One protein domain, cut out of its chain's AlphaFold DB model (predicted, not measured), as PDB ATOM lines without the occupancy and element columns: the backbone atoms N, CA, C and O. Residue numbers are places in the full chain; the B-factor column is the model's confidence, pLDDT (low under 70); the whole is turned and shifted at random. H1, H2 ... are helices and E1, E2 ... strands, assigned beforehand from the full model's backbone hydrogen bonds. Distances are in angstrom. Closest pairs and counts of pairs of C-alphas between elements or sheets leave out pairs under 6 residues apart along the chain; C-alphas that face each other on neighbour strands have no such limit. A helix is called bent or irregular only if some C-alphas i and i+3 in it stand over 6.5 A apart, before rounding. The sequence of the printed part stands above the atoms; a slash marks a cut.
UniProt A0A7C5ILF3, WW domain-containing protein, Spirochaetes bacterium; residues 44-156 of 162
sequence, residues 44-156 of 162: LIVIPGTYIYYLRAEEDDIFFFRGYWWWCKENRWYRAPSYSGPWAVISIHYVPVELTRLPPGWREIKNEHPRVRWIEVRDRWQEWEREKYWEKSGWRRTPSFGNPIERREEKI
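Overview. This is residues 44 to 156 of the 162 residues of the protein "WW domain-containing protein" of Spirochaetes bacterium (UniProt A0A7C5ILF3). A strongly twisted antiparallel sheet of seven strands makes the body, winding up and down as a meander from E1 to E6, with E7 added at the far edge beside E1. The helix H2 packs over the sheet near E2 and E3, the small H1 only grazes the sheet, and H4 sticks out free at the end of the printed part. The 113 printed residues hold the named elements E1 E2 E3 E4 E5 E6 H1 E7 H2 H3 H4 in that order, four helices and seven strands, a mixed class. The sheet's order is E6 E5 E4 E3 E2 E1 E7. The whole is compact, with a radius of gyration of the C-alphas of 14.8 A, and spans 46 by 31 by 28 A.

Arrangement. Start at E4, residues 68 to 73, an inner strand. Its antiparallel neighbour E3, residues 61 to 65, has N 63 and O 70 at 2.8 A, and the two form a hairpin. On the other side of E4 is E5, residues 76 to 80, where you find N 71 and O 78 at 2.9 A. Beyond E5 comes the edge strand E6, residues 88 to 90, with N 90 and O 77 at 2.8 A. Going the other way from E3, look at E2, residues 53 to 56, with N 55 and O 62 at 2.8 A, then E1, residues 44 to 46, with N 54 and O 45 at 2.8 A. The other edge strand is E7, residues 115 to 117, with N 44 and O 116 at 2.8 A. E1 to E6 form a meander, each strand the antiparallel neighbour of the one before, and the strands' lines turn by 146 degrees from edge to edge. Pairing of E1 is staggered: residues 44 to 45 pair with E7 and 45 to 46 with E2. E2 and E7 are only just apart, at 8.5 A. H2, residues 118 to 131, is on the sheet at a height over the sheet of 8.6 A, making two layers, a helix on one face of a sheet. It lies over E2, only just not over E3 as well, with 4 of its C-alphas falling on E2 and 2 on E3, and runs along the strands, at 14 degrees to E2 on the local plane. The C-alphas of Leu 44 and Trp 118, the closest of E1 and H2, are 6.0 A apart. H1, residues 97 to 100, only grazes the sheet, with residues 98 to 99. H3, residues 133 to 136, is close to H2 but not clearly touching, the closest C-alphas being those of Trp 128 and Trp 134, 7.2 A apart. H4, residues 148 to 156, is not on the sheet and is apart from H3. In H4 every O i to N i+4 pair is within hydrogen-bond range, in H2 8 of 10 are, and H1 and H3 are too short for such a pair.

Along the chain. Find C-alpha 44, where E1 begins, at (-8.143, 32.953, -13.609). E2 is 9.7 A long, E3 12.7 A, E4 16.1 A and E5 13.6 A from first to last C-alpha. H2 runs 18.7 A from C-alpha 118 at (-10.962, 36.745, -17.373) and is irregular, with C-alphas 123 and 126 8.0 A apart. H4 runs 12.2 A, to C-alpha 156 at (1.617, 51.635, -0.912).

Size, cuts and confidence. The C-alphas of His 93 and Ile 156 are the two farthest apart, at 49.8 A. Residues 148 to 156, which belong to H4, stand free, and the body without them spans 39 by 27 by 23 A. Two links are long: H1 to E7, through residues 101 to 114, and H3 to H4. The printed part has no cut. Mean pLDDT of the printed part is 83.3, and it is under 70 in residues 109 to 112 and 138 to 153.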
ATOM      1  N   LEU A  44      -8.096  34.387 -13.392       90.38
ATOM      2  CA  LEU A  44      -8.143  32.953 -13.609       90.38
ATOM      3  C   LEU A  44      -6.732  32.386 -13.556       90.38
ATOM      4  O   LEU A  44      -5.761  33.028 -13.961       90.38
ATOM      5  N   ILE A  45      -6.631  31.155 -13.079       90.50
ATOM      6  CA  ILE A  45      -5.374  30.432 -12.969       90.50
ATOM      7  C   ILE A  45      -5.283  29.474 -14.150       90.50
ATOM      8  O   ILE A  45      -6.196  28.692 -14.398       90.50
ATOM      9  N   VAL A  46      -4.186  29.522 -14.892       91.19
ATOM     10  CA  VAL A  46      -3.956  28.606 -16.008       91.19
ATOM     11  C   VAL A  46      -3.542  27.246 -15.462       91.19
ATOM     12  O   VAL A  46      -2.551  27.149 -14.732       91.19
ATOM     13  N   ILE A  47      -4.258  26.185 -15.841       89.81
ATOM     14  CA  ILE A  47      -3.839  24.821 -15.517       89.81
ATOM     15  C   ILE A  47      -2.640  24.456 -16.412       89.81
ATOM     16  O   ILE A  47      -2.767  24.465 -17.641       89.81
ATOM     17  N   PRO A  48      -1.468  24.127 -15.832       84.12
ATOM     18  CA  PRO A  48      -0.241  23.883 -16.584       84.12
ATOM     19  C   PRO A  48      -0.376  22.858 -17.705       84.12
ATOM     20  O   PRO A  48      -0.942  21.787 -17.513       84.12
ATOM     21  N   GLY A  49       0.216  23.168 -18.860       84.62
ATOM     22  CA  GLY A  49       0.205  22.269 -20.020       84.62
ATOM     23  C   GLY A  49      -1.163  22.147 -20.692       84.62
ATOM     24  O   GLY A  49      -1.355  21.263 -21.520       84.62
ATOM     25  N   THR A  50      -2.108  23.021 -20.340       91.19
ATOM     26  CA  THR A  50      -3.457  23.036 -20.902       91.19
ATOM     27  C   THR A  50      -3.882  24.458 -21.279       91.19
ATOM     28  O   THR A  50      -3.189  25.435 -20.999       91.19
ATOM     29  N   TYR A  51      -5.065  24.551 -21.884       94.69
ATOM     30  CA  TYR A  51      -5.803  25.792 -22.128       94.69
ATOM     31  C   TYR A  51      -7.063  25.866 -21.256       94.69
ATOM     32  O   TYR A  51      -8.082  26.428 -21.653       94.69
ATOM     33  N   ILE A  52      -7.005  25.242 -20.079       95.75
ATOM     34  CA  ILE A  52      -8.074  25.255 -19.087       95.75
ATOM     35  C   ILE A  52      -7.752  26.341 -18.067       95.75
ATOM     36  O   ILE A  52      -6.661  26.380 -17.493       95.75
ATOM     37  N   TYR A  53      -8.721  27.221 -17.845       94.50
ATOM     38  CA  TYR A  53      -8.593  28.355 -16.941       94.50
ATOM     39  C   TYR A  53      -9.465  28.103 -15.720       94.50
ATOM     40  O   TYR A  53     -10.686  28.026 -15.829       94.50
ATOM     41  N   TYR A  54      -8.837  27.943 -14.566       91.62
ATOM     42  CA  TYR A  54      -9.489  27.640 -13.306       91.62
ATOM     43  C   TYR A  54      -9.852  28.921 -12.555       91.62
ATOM     44  O   TYR A  54      -8.999  29.774 -12.295       91.62
ATOM     45  N   LEU A  55     -11.121  29.036 -12.179       88.62
ATOM     46  CA  LEU A  55     -11.603  30.023 -11.230       88.62
ATOM     47  C   LEU A  55     -11.599  29.380  -9.844       88.62
ATOM     48  O   LEU A  55     -12.370  28.463  -9.578       88.62
ATOM     49  N   ARG A  56     -10.746  29.885  -8.948       77.19
ATOM     50  CA  ARG A  56     -10.721  29.436  -7.553       77.19
ATOM     51  C   ARG A  56     -11.970  29.950  -6.830       77.19
ATOM     52  O   ARG A  56     -12.001  31.110  -6.424       77.19
ATOM     53  N   ALA A  57     -12.969  29.087  -6.681       73.56
ATOM     54  CA  ALA A  57     -14.065  29.245  -5.729       73.56
ATOM     55  C   ALA A  57     -13.808  28.349  -4.501       73.56
ATOM     56  O   ALA A  57     -12.937  27.484  -4.553       73.56
ATOM     57  N   GLU A  58     -14.487  28.615  -3.383       70.38
ATOM     58  CA  GLU A  58     -14.185  28.009  -2.074       70.38
ATOM     59  C   GLU A  58     -14.210  26.475  -2.107       70.38
ATOM     60  O   GLU A  58     -13.183  25.835  -1.894       70.38
ATOM     61  N   GLU A  59     -15.368  25.897  -2.422       70.31
ATOM     62  CA  GLU A  59     -15.589  24.442  -2.427       70.31
ATOM     63  C   GLU A  59     -15.903  23.896  -3.828       70.31
ATOM     64  O   GLU A  59     -16.035  22.690  -4.026       70.31
ATOM     65  N   ASP A  60     -16.025  24.794  -4.804       79.75
ATOM     66  CA  ASP A  60     -16.573  24.521  -6.124       79.75
ATOM     67  C   ASP A  60     -15.498  24.628  -7.210       79.75
ATOM     68  O   ASP A  60     -14.763  25.615  -7.295       79.75
ATOM     69  N   ASP A  61     -15.459  23.639  -8.104       87.38
ATOM     70  CA  ASP A  61     -14.494  23.628  -9.198       87.38
ATOM     71  C   ASP A  61     -15.073  24.251 -10.454       87.38
ATOM     72  O   ASP A  61     -15.876  23.626 -11.154       87.38
ATOM     73  N   ILE A  62     -14.648  25.472 -10.766       91.50
ATOM     74  CA  ILE A  62     -15.148  26.208 -11.923       91.50
ATOM     75  C   ILE A  62     -14.019  26.404 -12.930       91.50
ATOM     76  O   ILE A  62     -12.952  26.929 -12.619       91.50
ATOM     77  N   PHE A  63     -14.277  26.016 -14.171       94.19
ATOM     78  CA  PHE A  63     -13.334  26.096 -15.273       94.19
ATOM     79  C   PHE A  63     -13.935  26.873 -16.435       94.19
ATOM     80  O   PHE A  63     -15.125  26.772 -16.722       94.19
ATOM     81  N   PHE A  64     -13.093  27.579 -17.173       95.88
ATOM     82  CA  PHE A  64     -13.390  28.002 -18.529       95.88
ATOM     83  C   PHE A  64     -12.559  27.169 -19.503       95.88
ATOM     84  O   PHE A  64     -11.337  27.062 -19.365       95.88
ATOM     85  N   PHE A  65     -13.229  26.572 -20.487       97.50
ATOM     86  CA  PHE A  65     -12.584  25.783 -21.527       97.50
ATOM     87  C   PHE A  65     -13.384  25.845 -22.828       97.50
ATOM     88  O   PHE A  65     -14.589  25.574 -22.847       97.50
ATOM     89  N   ARG A  66     -12.691  26.200 -23.918       96.12
ATOM     90  CA  ARG A  66     -13.214  26.259 -25.293       96.12
ATOM     91  C   ARG A  66     -14.573  26.956 -25.429       96.12
ATOM     92  O   ARG A  66     -15.503  26.427 -26.031       96.12
ATOM     93  N   GLY A  67     -14.688  28.147 -24.843       95.50
ATOM     94  CA  GLY A  67     -15.884  28.988 -24.966       95.50
ATOM     95  C   GLY A  67     -17.011  28.669 -23.984       95.50
ATOM     96  O   GLY A  67     -18.016  29.374 -23.988       95.50
ATOM     97  N   TYR A  68     -16.852  27.660 -23.126       96.19
ATOM     98  CA  TYR A  68     -17.844  27.315 -22.114       96.19
ATOM     99  C   TYR A  68     -17.270  27.388 -20.707       96.19
ATOM    100  O   TYR A  68     -16.110  27.058 -20.456       96.19
ATOM    101  N   TRP A  69     -18.144  27.770 -19.785       94.81
ATOM    102  CA  TRP A  69     -17.939  27.595 -18.363       94.81
ATOM    103  C   TRP A  69     -18.390  26.199 -17.962       94.81
ATOM    104  O   TRP A  69     -19.467  25.750 -18.356       94.81
ATOM    105  N   TRP A  70     -17.558  25.532 -17.181       94.56
ATOM    106  CA  TRP A  70     -17.772  24.201 -16.642       94.56
ATOM    107  C   TRP A  70     -17.694  24.281 -15.135       94.56
ATOM    108  O   TRP A  70     -16.807  24.935 -14.598       94.56
ATOM    109  N   TRP A  71     -18.607  23.611 -14.459       91.50
ATOM    110  CA  TRP A  71     -18.630  23.593 -13.011       91.50
ATOM    111  C   TRP A  71     -18.858  22.168 -12.534       91.50
ATOM    112  O   TRP A  71     -19.811  21.515 -12.961       91.50
ATOM    113  N   CYS A  72     -17.945  21.674 -11.704       89.44
ATOM    114  CA  CYS A  72     -18.069  20.386 -11.046       89.44
ATOM    115  C   CYS A  72     -18.429  20.629  -9.580       89.44
ATOM    116  O   CYS A  72     -17.633  21.190  -8.828       89.44
ATOM    117  N   LYS A  73     -19.635  20.210  -9.191       86.06
ATOM    118  CA  LYS A  73     -20.130  20.271  -7.813       86.06
ATOM    119  C   LYS A  73     -20.746  18.940  -7.431       86.06
ATOM    120  O   LYS A  73     -21.616  18.448  -8.148       86.06
ATOM    121  N   GLU A  74     -20.331  18.379  -6.296       83.88
ATOM    122  CA  GLU A  74     -20.890  17.131  -5.744       83.88
ATOM    123  C   GLU A  74     -20.968  16.000  -6.793       83.88
ATOM    124  O   GLU A  74     -21.996  15.341  -6.954       83.88
ATOM    125  N   ASN A  75     -19.892  15.809  -7.567       83.00
ATOM    126  CA  ASN A  75     -19.801  14.840  -8.672       83.00
ATOM    127  C   ASN A  75     -20.801  15.049  -9.828       83.00
ATOM    128  O   ASN A  75     -20.964  14.163 -10.672       83.00
ATOM    129  N   ARG A  76     -21.457  16.208  -9.913       89.38
ATOM    130  CA  ARG A  76     -22.281  16.609 -11.057       89.38
ATOM    131  C   ARG A  76     -21.575  17.689 -11.861       89.38
ATOM    132  O   ARG A  76     -20.994  18.618 -11.305       89.38
ATOM    133  N   TRP A  77     -21.674  17.566 -13.178       92.69
ATOM    134  CA  TRP A  77     -21.140  18.546 -14.110       92.69
ATOM    135  C   TRP A  77     -22.237  19.472 -14.606       92.69
ATOM    136  O   TRP A  77     -23.344  19.047 -14.942       92.69
ATOM    137  N   TYR A  78     -21.888  20.745 -14.693       92.62
ATOM    138  CA  TYR A  78     -22.725  21.797 -15.228       92.62
ATOM    139  C   TYR A  78     -21.953  22.537 -16.316       92.62
ATOM    140  O   TYR A  78     -20.734  22.688 -16.228       92.62
ATOM    141  N   ARG A  79     -22.661  23.016 -17.342       93.69
ATOM    142  CA  ARG A  79     -22.089  23.845 -18.408       93.69
ATOM    143  C   ARG A  79     -22.937  25.084 -18.638       93.69
ATOM    144  O   ARG A  79     -24.163  24.982 -18.689       93.69
ATOM    145  N   ALA A  80     -22.289  26.221 -18.850       92.25
ATOM    146  CA  ALA A  80     -22.942  27.470 -19.208       92.25
ATOM    147  C   ALA A  80     -22.151  28.238 -20.282       92.25
ATOM    148  O   ALA A  80     -20.926  28.115 -20.358       92.25
ATOM    149  N   PRO A  81     -22.821  29.051 -21.118       90.94
ATOM    150  CA  PRO A  81     -22.140  29.966 -22.038       90.94
ATOM    151  C   PRO A  81     -21.538  31.183 -21.312       90.94
ATOM    152  O   PRO A  81     -20.607  31.808 -21.807       90.94
ATOM    153  N   SER A  82     -22.054  31.514 -20.128       87.25
ATOM    154  CA  SER A  82     -21.577  32.592 -19.263       87.25
ATOM    155  C   SER A  82     -21.382  32.059 -17.850       87.25
ATOM    156  O   SER A  82     -22.103  31.164 -17.416       87.25
ATOM    157  N   TYR A  83     -20.441  32.639 -17.110       79.31
ATOM    158  CA  TYR A  83     -20.171  32.278 -15.718       79.31
ATOM    159  C   TYR A  83     -21.418  32.421 -14.825       79.31
ATOM    160  O   TYR A  83     -21.573  31.710 -13.838       79.31
ATOM    161  N   SER A  84     -22.318  33.347 -15.173       80.12
ATOM    162  CA  SER A  84     -23.561  33.625 -14.448       80.12
ATOM    163  C   SER A  84     -24.694  32.663 -14.812       80.12
ATOM    164  O   SER A  84     -25.813  32.820 -14.324       80.12
ATOM    165  N   GLY A  85     -24.415  31.678 -15.669       83.50
ATOM    166  CA  GLY A  85     -25.401  30.777 -16.236       83.50
ATOM    167  C   GLY A  85     -25.962  31.262 -17.584       83.50
ATOM    168  O   GLY A  85     -25.399  32.155 -18.219       83.50
ATOM    169  N   PRO A  86     -27.066  30.662 -18.056       88.81
ATOM    170  CA  PRO A  86     -27.774  29.561 -17.411       88.81
ATOM    171  C   PRO A  86     -26.929  28.281 -17.389       88.81
ATOM    172  O   PRO A  86     -26.332  27.898 -18.395       88.81
ATOM    173  N   TRP A  87     -26.893  27.618 -16.235       88.44
ATOM    174  CA  TRP A  87     -26.192  26.349 -16.033       88.44
ATOM    175  C   TRP A  87     -27.078  25.155 -16.394       88.44
ATOM    176  O   TRP A  87     -28.118  24.919 -15.774       88.44
ATOM    177  N   ALA A  88     -26.655  24.368 -17.376       88.56
ATOM    178  CA  ALA A  88     -27.285  23.100 -17.723       88.56
ATOM    179  C   ALA A  88     -26.535  21.942 -17.061       88.56
ATOM    180  O   ALA A  88     -25.307  21.922 -17.093       88.56
ATOM    181  N   VAL A  89     -27.259  20.965 -16.510       90.44
ATOM    182  CA  VAL A  89     -26.663  19.704 -16.042       90.44
ATOM    183  C   VAL A  89     -26.174  18.910 -17.250       90.44
ATOM    184  O   VAL A  89     -26.927  18.697 -18.201       90.44
ATOM    185  N   ILE A  90     -24.924  18.457 -17.208       91.25
ATOM    186  CA  ILE A  90     -24.278  17.693 -18.273       91.25
ATOM    187  C   ILE A  90     -23.862  16.326 -17.729       91.25
ATOM    188  O   ILE A  90     -23.273  16.218 -16.656       91.25
ATOM    189  N   SER A  91     -24.168  15.262 -18.476       91.94
ATOM    190  CA  SER A  91     -23.640  13.927 -18.170       91.94
ATOM    191  C   SER A  91     -22.129  13.895 -18.399       91.94
ATOM    192  O   SER A  91     -21.641  14.485 -19.363       91.94
ATOM    193  N   ILE A  92     -21.397  13.166 -17.550       91.38
ATOM    194  CA  ILE A  92     -19.930  13.060 -17.600       91.38
ATOM    195  C   ILE A  92     -19.401  12.642 -18.982       91.38
ATOM    196  O   ILE A  92     -18.333  13.085 -19.386       91.38
ATOM    197  N   HIS A  93     -20.172  11.865 -19.749       92.75
ATOM    198  CA  HIS A  93     -19.807  11.442 -21.107       92.75
ATOM    199  C   HIS A  93     -19.726  12.590 -22.127       92.75
ATOM    200  O   HIS A  93     -19.116  12.425 -23.178       92.75
ATOM    201  N   TYR A  94     -20.330  13.743 -21.829       94.06
ATOM    202  CA  TYR A  94     -20.272  14.951 -22.660       94.06
ATOM    203  C   TYR A  94     -19.289  15.999 -22.121       94.06
ATOM    204  O   TYR A  94     -19.172  17.085 -22.693       94.06
ATOM    205  N   VAL A  95     -18.605  15.705 -21.012       95.88
ATOM    206  CA  VAL A  95     -17.548  16.564 -20.481       95.88
ATOM    207  C   VAL A  95     -16.272  16.304 -21.287       95.88
ATOM    208  O   VAL A  95     -15.910  15.142 -21.484       95.88
ATOM    209  N   PRO A  96     -15.573  17.349 -21.761       96.88
ATOM    210  CA  PRO A  96     -14.285  17.200 -22.422       96.88
ATOM    211  C   PRO A  96     -13.310  16.365 -21.595       96.88
ATOM    212  O   PRO A  96     -13.156  16.576 -20.388       96.88
ATOM    213  N   VAL A  97     -12.622  15.430 -22.252       95.56
ATOM    214  CA  VAL A  97     -11.704  14.509 -21.575       95.56
ATOM    215  C   VAL A  97     -10.601  15.266 -20.834       95.56
ATOM    216  O   VAL A  97     -10.201  14.849 -19.750       95.56
ATOM    217  N   GLU A  98     -10.178  16.414 -21.361       95.06
ATOM    218  CA  GLU A  98      -9.170  17.292 -20.773       95.06
ATOM    219  C   GLU A  98      -9.578  17.795 -19.377       95.06
ATOM    220  O   GLU A  98      -8.732  17.885 -18.494       95.06
ATOM    221  N   LEU A  99     -10.874  18.045 -19.142       94.56
ATOM    222  CA  LEU A  99     -11.406  18.448 -17.830       94.56
ATOM    223  C   LEU A  99     -11.542  17.270 -16.859       94.56
ATOM    224  O   LEU A  99     -11.490  17.456 -15.647       94.56
ATOM    225  N   THR A 100     -11.699  16.049 -17.374       92.69
ATOM    226  CA  THR A 100     -11.763  14.831 -16.544       92.69
ATOM    227  C   THR A 100     -10.385  14.248 -16.222       92.69
ATOM    228  O   THR A 100     -10.247  13.469 -15.283       92.69
ATOM    229  N   ARG A 101      -9.356  14.622 -16.993       91.06
ATOM    230  CA  ARG A 101      -7.973  14.134 -16.878       91.06
ATOM    231  C   ARG A 101      -6.998  15.282 -16.648       91.06
ATOM    232  O   ARG A 101      -5.973  15.389 -17.320       91.06
ATOM    233  N   LEU A 102      -7.340  16.152 -15.703       89.19
ATOM    234  CA  LEU A 102      -6.466  17.249 -15.310       89.19
ATOM    235  C   LEU A 102      -5.133  16.713 -14.753       89.19
ATOM    236  O   LEU A 102      -5.117  15.646 -14.131       89.19
ATOM    237  N   PRO A 103      -4.018  17.442 -14.947       86.50
ATOM    238  CA  PRO A 103      -2.720  17.042 -14.419       86.50
ATOM    239  C   PRO A 103      -2.759  16.780 -12.902       86.50
ATOM    240  O   PRO A 103      -3.446  17.506 -12.178       86.50
ATOM    241  N   PRO A 104      -2.005  15.791 -12.386       81.38
ATOM    242  CA  PRO A 104      -1.862  15.595 -10.946       81.38
ATOM    243  C   PRO A 104      -1.427  16.890 -10.249       81.38
ATOM    244  O   PRO A 104      -0.613  17.642 -10.782       81.38
ATOM    245  N   GLY A 105      -1.989  17.163  -9.071       78.31
ATOM    246  CA  GLY A 105      -1.668  18.375  -8.317       78.31
ATOM    247  C   GLY A 105      -2.240  19.669  -8.908       78.31
ATOM    248  O   GLY A 105      -1.915  20.741  -8.414       78.31
ATOM    249  N   TRP A 106      -3.133  19.624  -9.910       81.88
ATOM    250  CA  TRP A 106      -3.773  20.844 -10.425       81.88
ATOM    251  C   TRP A 106      -4.550  21.620  -9.347       81.88
ATOM    252  O   TRP A 106      -4.743  22.814  -9.495       81.88
ATOM    253  N   ARG A 107      -4.997  20.980  -8.255       78.94
ATOM    254  CA  ARG A 107      -5.613  21.681  -7.109       78.94
ATOM    255  C   ARG A 107      -4.586  22.357  -6.209       78.94
ATOM    256  O   ARG A 107      -4.896  23.360  -5.571       78.94
ATOM    257  N   GLU A 108      -3.353  21.860  -6.205       75.44
ATOM    258  CA  GLU A 108      -2.218  22.424  -5.475       75.44
ATOM    259  C   GLU A 108      -1.650  23.648  -6.197       75.44
ATOM    260  O   GLU A 108      -0.444  23.876  -6.184       75.44
ATOM    261  N   ILE A 109      -2.503  24.442  -6.851       65.94
ATOM    262  CA  ILE A 109      -2.089  25.652  -7.548       65.94
ATOM    263  C   ILE A 109      -1.374  26.579  -6.559       65.94
ATOM    264  O   ILE A 109      -1.993  27.262  -5.730       65.94
ATOM    265  N   LYS A 110      -0.046  26.584  -6.675       63.38
ATOM    266  CA  LYS A 110       0.881  27.479  -5.994       63.38
ATOM    267  C   LYS A 110       0.837  28.858  -6.636       63.38
ATOM    268  O   LYS A 110       0.364  29.041  -7.759       63.38
ATOM    269  N   ASN A 111       1.392  29.841  -5.936       61.97
ATOM    270  CA  ASN A 111       1.510  31.201  -6.458       61.97
ATOM    271  C   ASN A 111       2.304  31.284  -7.767       61.97
ATOM    272  O   ASN A 111       2.173  32.285  -8.451       61.97
ATOM    273  N   GLU A 112       3.061  30.247  -8.125       68.50
ATOM    274  CA  GLU A 112       3.905  30.152  -9.317       68.50
ATOM    275  C   GLU A 112       3.139  29.906 -10.629       68.50
ATOM    276  O   GLU A 112       3.703  30.115 -11.702       68.50
ATOM    277  N   HIS A 113       1.869  29.485 -10.587       77.38
ATOM    278  CA  HIS A 113       1.113  29.268 -11.823       77.38
ATOM    279  C   HIS A 113       0.705  30.584 -12.491       77.38
ATOM    280  O   HIS A 113       0.403  31.556 -11.791       77.38
ATOM    281  N   PRO A 114       0.630  30.622 -13.836       84.31
ATOM    282  CA  PRO A 114       0.238  31.823 -14.549       84.31
ATOM    283  C   PRO A 114      -1.183  32.219 -14.172       84.31
ATOM    284  O   PRO A 114      -2.099  31.392 -14.180       84.31
ATOM    285  N   ARG A 115      -1.354  33.504 -13.875       86.94
ATOM    286  CA  ARG A 115      -2.657  34.132 -13.691       86.94
ATOM    287  C   ARG A 115      -2.951  35.036 -14.871       86.94
ATOM    288  O   ARG A 115      -2.048  35.661 -15.426       86.94
ATOM    289  N   VAL A 116      -4.213  35.082 -15.256       89.75
ATOM    290  CA  VAL A 116      -4.681  35.866 -16.390       89.75
ATOM    291  C   VAL A 116      -6.065  36.404 -16.088       89.75
ATOM    292  O   VAL A 116      -6.905  35.703 -15.527       89.75
ATOM    293  N   ARG A 117      -6.324  37.660 -16.442       90.50
ATOM    294  CA  ARG A 117      -7.649  38.238 -16.224       90.50
ATOM    295  C   ARG A 117      -8.665  37.575 -17.139       90.50
ATOM    296  O   ARG A 117      -8.388  37.347 -18.318       90.50
ATOM    297  N   TRP A 118      -9.862  37.330 -16.612       88.75
ATOM    298  CA  TRP A 118     -10.962  36.745 -17.373       88.75
ATOM    299  C   TRP A 118     -11.216  37.489 -18.688       88.75
ATOM    300  O   TRP A 118     -11.399  36.849 -19.718       88.75
ATOM    301  N   ILE A 119     -11.169  38.826 -18.677       87.62
ATOM    302  CA  ILE A 119     -11.401  39.637 -19.879       87.62
ATOM    303  C   ILE A 119     -10.464  39.257 -21.037       87.62
ATOM    304  O   ILE A 119     -10.895  39.173 -22.181       87.62
ATOM    305  N   GLU A 120      -9.204  38.944 -20.733       92.12
ATOM    306  CA  GLU A 120      -8.206  38.571 -21.737       92.12
ATOM    307  C   GLU A 120      -8.460  37.152 -22.247       92.12
ATOM    308  O   GLU A 120      -8.400  36.910 -23.450       92.12
ATOM    309  N   VAL A 121      -8.822  36.230 -21.348       93.62
ATOM    310  CA  VAL A 121      -9.206  34.861 -21.715       93.62
ATOM    311  C   VAL A 121     -10.429  34.871 -22.627       93.62
ATOM    312  O   VAL A 121     -10.397  34.256 -23.689       93.62
ATOM    313  N   ARG A 122     -11.492  35.586 -22.246       92.50
ATOM    314  CA  ARG A 122     -12.745  35.687 -23.006       92.50
ATOM    315  C   ARG A 122     -12.494  36.087 -24.458       92.50
ATOM    316  O   ARG A 122     -13.086  35.493 -25.355       92.50
ATOM    317  N   ASP A 123     -11.607  37.055 -24.665       93.44
ATOM    318  CA  ASP A 123     -11.369  37.658 -25.975       93.44
ATOM    319  C   ASP A 123     -10.317  36.894 -26.796       93.44
ATOM    320  O   ASP A 123     -10.361  36.933 -28.024       93.44
ATOM    321  N   ARG A 124      -9.374  36.190 -26.148       95.94
ATOM    322  CA  ARG A 124      -8.177  35.640 -26.817       95.94
ATOM    323  C   ARG A 124      -7.993  34.133 -26.719       95.94
ATOM    324  O   ARG A 124      -7.073  33.614 -27.346       95.94
ATOM    325  N   TRP A 125      -8.833  33.399 -25.983       95.69
ATOM    326  CA  TRP A 125      -8.610  31.962 -25.753       95.69
ATOM    327  C   TRP A 125      -8.417  31.156 -27.050       95.69
ATOM    328  O   TRP A 125      -7.563  30.273 -27.088       95.69
ATOM    329  N   GLN A 126      -9.157  31.483 -28.118       97.56
ATOM    330  CA  GLN A 126      -9.052  30.803 -29.417       97.56
ATOM    331  C   GLN A 126      -7.678  30.998 -30.058       97.56
ATOM    332  O   GLN A 126      -7.081  30.053 -30.570       97.56
ATOM    333  N   GLU A 127      -7.183  32.236 -30.044       96.75
ATOM    334  CA  GLU A 127      -5.858  32.588 -30.545       96.75
ATOM    335  C   GLU A 127      -4.774  31.914 -29.717       96.75
ATOM    336  O   GLU A 127      -3.892  31.266 -30.274       96.75
ATOM    337  N   TRP A 128      -4.884  31.986 -28.392       95.75
ATOM    338  CA  TRP A 128      -3.906  31.394 -27.494       95.75
ATOM    339  C   TRP A 128      -3.777  29.884 -27.679       95.75
ATOM    340  O   TRP A 128      -2.653  29.390 -27.779       95.75
ATOM    341  N   GLU A 129      -4.896  29.160 -27.781       94.94
ATOM    342  CA  GLU A 129      -4.888  27.711 -28.013       94.94
ATOM    343  C   GLU A 129      -4.328  27.352 -29.397       94.94
ATOM    344  O   GLU A 129      -3.511  26.427 -29.513       94.94
ATOM    345  N   ARG A 130      -4.724  28.100 -30.438       96.56
ATOM    346  CA  ARG A 130      -4.251  27.913 -31.820       96.56
ATOM    347  C   ARG A 130      -2.748  28.142 -31.938       96.56
ATOM    348  O   ARG A 130      -2.053  27.376 -32.599       96.56
ATOM    349  N   GLU A 131      -2.244  29.190 -31.300       95.50
ATOM    350  CA  GLU A 131      -0.864  29.648 -31.464       95.50
ATOM    351  C   GLU A 131       0.094  29.094 -30.421       95.50
ATOM    352  O   GLU A 131       1.283  29.420 -30.458       95.50
ATOM    353  N   LYS A 132      -0.385  28.229 -29.526       92.88
ATOM    354  CA  LYS A 132       0.427  27.645 -28.457       92.88
ATOM    355  C   LYS A 132       1.060  28.727 -27.569       92.88
ATOM    356  O   LYS A 132       2.256  28.702 -27.270       92.88
ATOM    357  N   TYR A 133       0.254  29.728 -27.202       92.62
ATOM    358  CA  TYR A 133       0.687  30.897 -26.434       92.62
ATOM    359  C   TYR A 133       1.356  30.514 -25.112       92.62
ATOM    360  O   TYR A 133       2.446  31.004 -24.826       92.62
ATOM    361  N   TRP A 134       0.753  29.623 -24.318       88.75
ATOM    362  CA  TRP A 134       1.312  29.241 -23.016       88.75
ATOM    363  C   TRP A 134       2.588  28.407 -23.144       88.75
ATOM    364  O   TRP A 134       3.445  28.452 -22.269       88.75
ATOM    365  N   GLU A 135       2.778  27.666 -24.230       86.44
ATOM    366  CA  GLU A 135       4.039  26.970 -24.479       86.44
ATOM    367  C   GLU A 135       5.156  27.959 -24.843       86.44
ATOM    368  O   GLU A 135       6.292  27.808 -24.388       86.44
ATOM    369  N   LYS A 136       4.827  28.996 -25.622       86.19
ATOM    370  CA  LYS A 136       5.775  30.015 -26.099       86.19
ATOM    371  C   LYS A 136       6.090  31.097 -25.070       86.19
ATOM    372  O   LYS A 136       7.204  31.609 -25.066       86.19
ATOM    373  N   SER A 137       5.141  31.442 -24.199       81.06
ATOM    374  CA  SER A 137       5.283  32.540 -23.233       81.06
ATOM    375  C   SER A 137       6.379  32.298 -22.196       81.06
ATOM    376  O   SER A 137       6.763  33.218 -21.479       81.06
ATOM    377  N   GLY A 138       6.904  31.071 -22.110       69.44
ATOM    378  CA  GLY A 138       8.004  30.750 -21.213       69.44
ATOM    379  C   GLY A 138       7.625  30.906 -19.745       69.44
ATOM    380  O   GLY A 138       8.520  31.074 -18.927       69.44
ATOM    381  N   TRP A 139       6.334  30.818 -19.399       68.62
ATOM    382  CA  TRP A 139       5.836  31.073 -18.042       68.62
ATOM    383  C   TRP A 139       6.506  30.214 -16.965       68.62
ATOM    384  O   TRP A 139       6.625  30.648 -15.828       68.62
ATOM    385  N   ARG A 140       7.026  29.028 -17.322       58.84
ATOM    386  CA  ARG A 140       7.851  28.200 -16.424       58.84
ATOM    387  C   ARG A 140       9.155  28.879 -15.972       58.84
ATOM    388  O   ARG A 140       9.788  28.401 -15.041       58.84
ATOM    389  N   ARG A 141       9.584  29.951 -16.645       48.09
ATOM    390  CA  ARG A 141      10.794  30.742 -16.362       48.09
ATOM    391  C   ARG A 141      10.484  32.110 -15.758       48.09
ATOM    392  O   ARG A 141      11.404  32.795 -15.324       48.09
ATOM    393  N   THR A 142       9.224  32.535 -15.767       41.50
ATOM    394  CA  THR A 142       8.819  33.851 -15.271       41.50
ATOM    395  C   THR A 142       8.314  33.685 -13.842       41.50
ATOM    396  O   THR A 142       7.415  32.873 -13.628       41.50
ATOM    397  N   PRO A 143       8.836  34.434 -12.853       41.06
ATOM    398  CA  PRO A 143       8.177  34.524 -11.559       41.06
ATOM    399  C   PRO A 143       6.749  34.979 -11.837       41.06
ATOM    400  O   PRO A 143       6.555  36.014 -12.481       41.06
ATOM    401  N   SER A 144       5.779  34.150 -11.448       50.44
ATOM    402  CA  SER A 144       4.351  34.415 -11.600       50.44
ATOM    403  C   SER A 144       4.054  35.882 -11.360       50.44
ATOM    404  O   SER A 144       4.594  36.460 -10.414       50.44
ATOM    405  N   PHE A 145       3.245  36.489 -12.234       47.47
ATOM    406  CA  PHE A 145       2.794  37.867 -12.090       47.47
ATOM    407  C   PHE A 145       2.363  38.078 -10.637       47.47
ATOM    408  O   PHE A 145       1.313  37.593 -10.222       47.47
ATOM    409  N   GLY A 146       3.238  38.741  -9.868       49.44
ATOM    410  CA  GLY A 146       3.212  38.706  -8.410       49.44
ATOM    411  C   GLY A 146       1.836  39.050  -7.869       49.44
ATOM    412  O   GLY A 146       1.147  39.892  -8.463       49.44
ATOM    413  N   ASN A 147       1.467  38.378  -6.774       52.06
ATOM    414  CA  ASN A 147       0.191  38.510  -6.079       52.06
ATOM    415  C   ASN A 147      -0.304  39.971  -6.151       52.06
ATOM    416  O   ASN A 147       0.411  40.869  -5.693       52.06
ATOM    417  N   PRO A 148      -1.477  40.253  -6.750       52.00
ATOM    418  CA  PRO A 148      -1.965  41.622  -6.901       52.00
ATOM    419  C   PRO A 148      -2.030  42.393  -5.577       52.00
ATOM    420  O   PRO A 148      -1.798  43.603  -5.563       52.00
ATOM    421  N   ILE A 149      -2.281  41.692  -4.465       51.97
ATOM    422  CA  ILE A 149      -2.278  42.255  -3.110       51.97
ATOM    423  C   ILE A 149      -0.865  42.690  -2.731       51.97
ATOM    424  O   ILE A 149      -0.657  43.848  -2.387       51.97
ATOM    425  N   GLU A 150       0.121  41.817  -2.908       59.44
ATOM    426  CA  GLU A 150       1.529  42.095  -2.612       59.44
ATOM    427  C   GLU A 150       2.068  43.244  -3.478       59.44
ATOM    428  O   GLU A 150       2.767  44.131  -2.999       59.44
ATOM    429  N   ARG A 151       1.653  43.320  -4.749       61.16
ATOM    430  CA  ARG A 151       2.016  44.426  -5.647       61.16
ATOM    431  C   ARG A 151       1.372  45.749  -5.231       61.16
ATOM    432  O   ARG A 151       1.995  46.807  -5.351       61.16
ATOM    433  N   ARG A 152       0.123  45.708  -4.755       63.81
ATOM    434  CA  ARG A 152      -0.585  46.875  -4.210       63.81
ATOM    435  C   ARG A 152       0.069  47.341  -2.910       63.81
ATOM    436  O   ARG A 152       0.294  48.539  -2.752       63.81
ATOM    437  N   GLU A 153       0.428  46.418  -2.028       68.81
ATOM    438  CA  GLU A 153       1.128  46.685  -0.770       68.81
ATOM    439  C   GLU A 153       2.537  47.232  -0.997       68.81
ATOM    440  O   GLU A 153       2.908  48.224  -0.377       68.81
ATOM    441  N   GLU A 154       3.289  46.682  -1.951       73.81
ATOM    442  CA  GLU A 154       4.590  47.193  -2.392       73.81
ATOM    443  C   GLU A 154       4.463  48.641  -2.890       73.81
ATOM    444  O   GLU A 154       5.263  49.509  -2.532       73.81
ATOM    445  N   LYS A 155       3.418  48.942  -3.673       78.00
ATOM    446  CA  LYS A 155       3.156  50.294  -4.189       78.00
ATOM    447  C   LYS A 155       2.813  51.275  -3.064       78.00
ATOM    448  O   LYS A 155       3.361  52.376  -3.039       78.00
ATOM    449  N   ILE A 156       1.975  50.858  -2.112       80.12
ATOM    450  CA  ILE A 156       1.617  51.635  -0.912       80.12
ATOM    451  C   ILE A 156       2.839  51.845  -0.004       80.12
ATOM    452  O   ILE A 156       3.065  52.930   0.529       80.12
TER     453      ILE A 156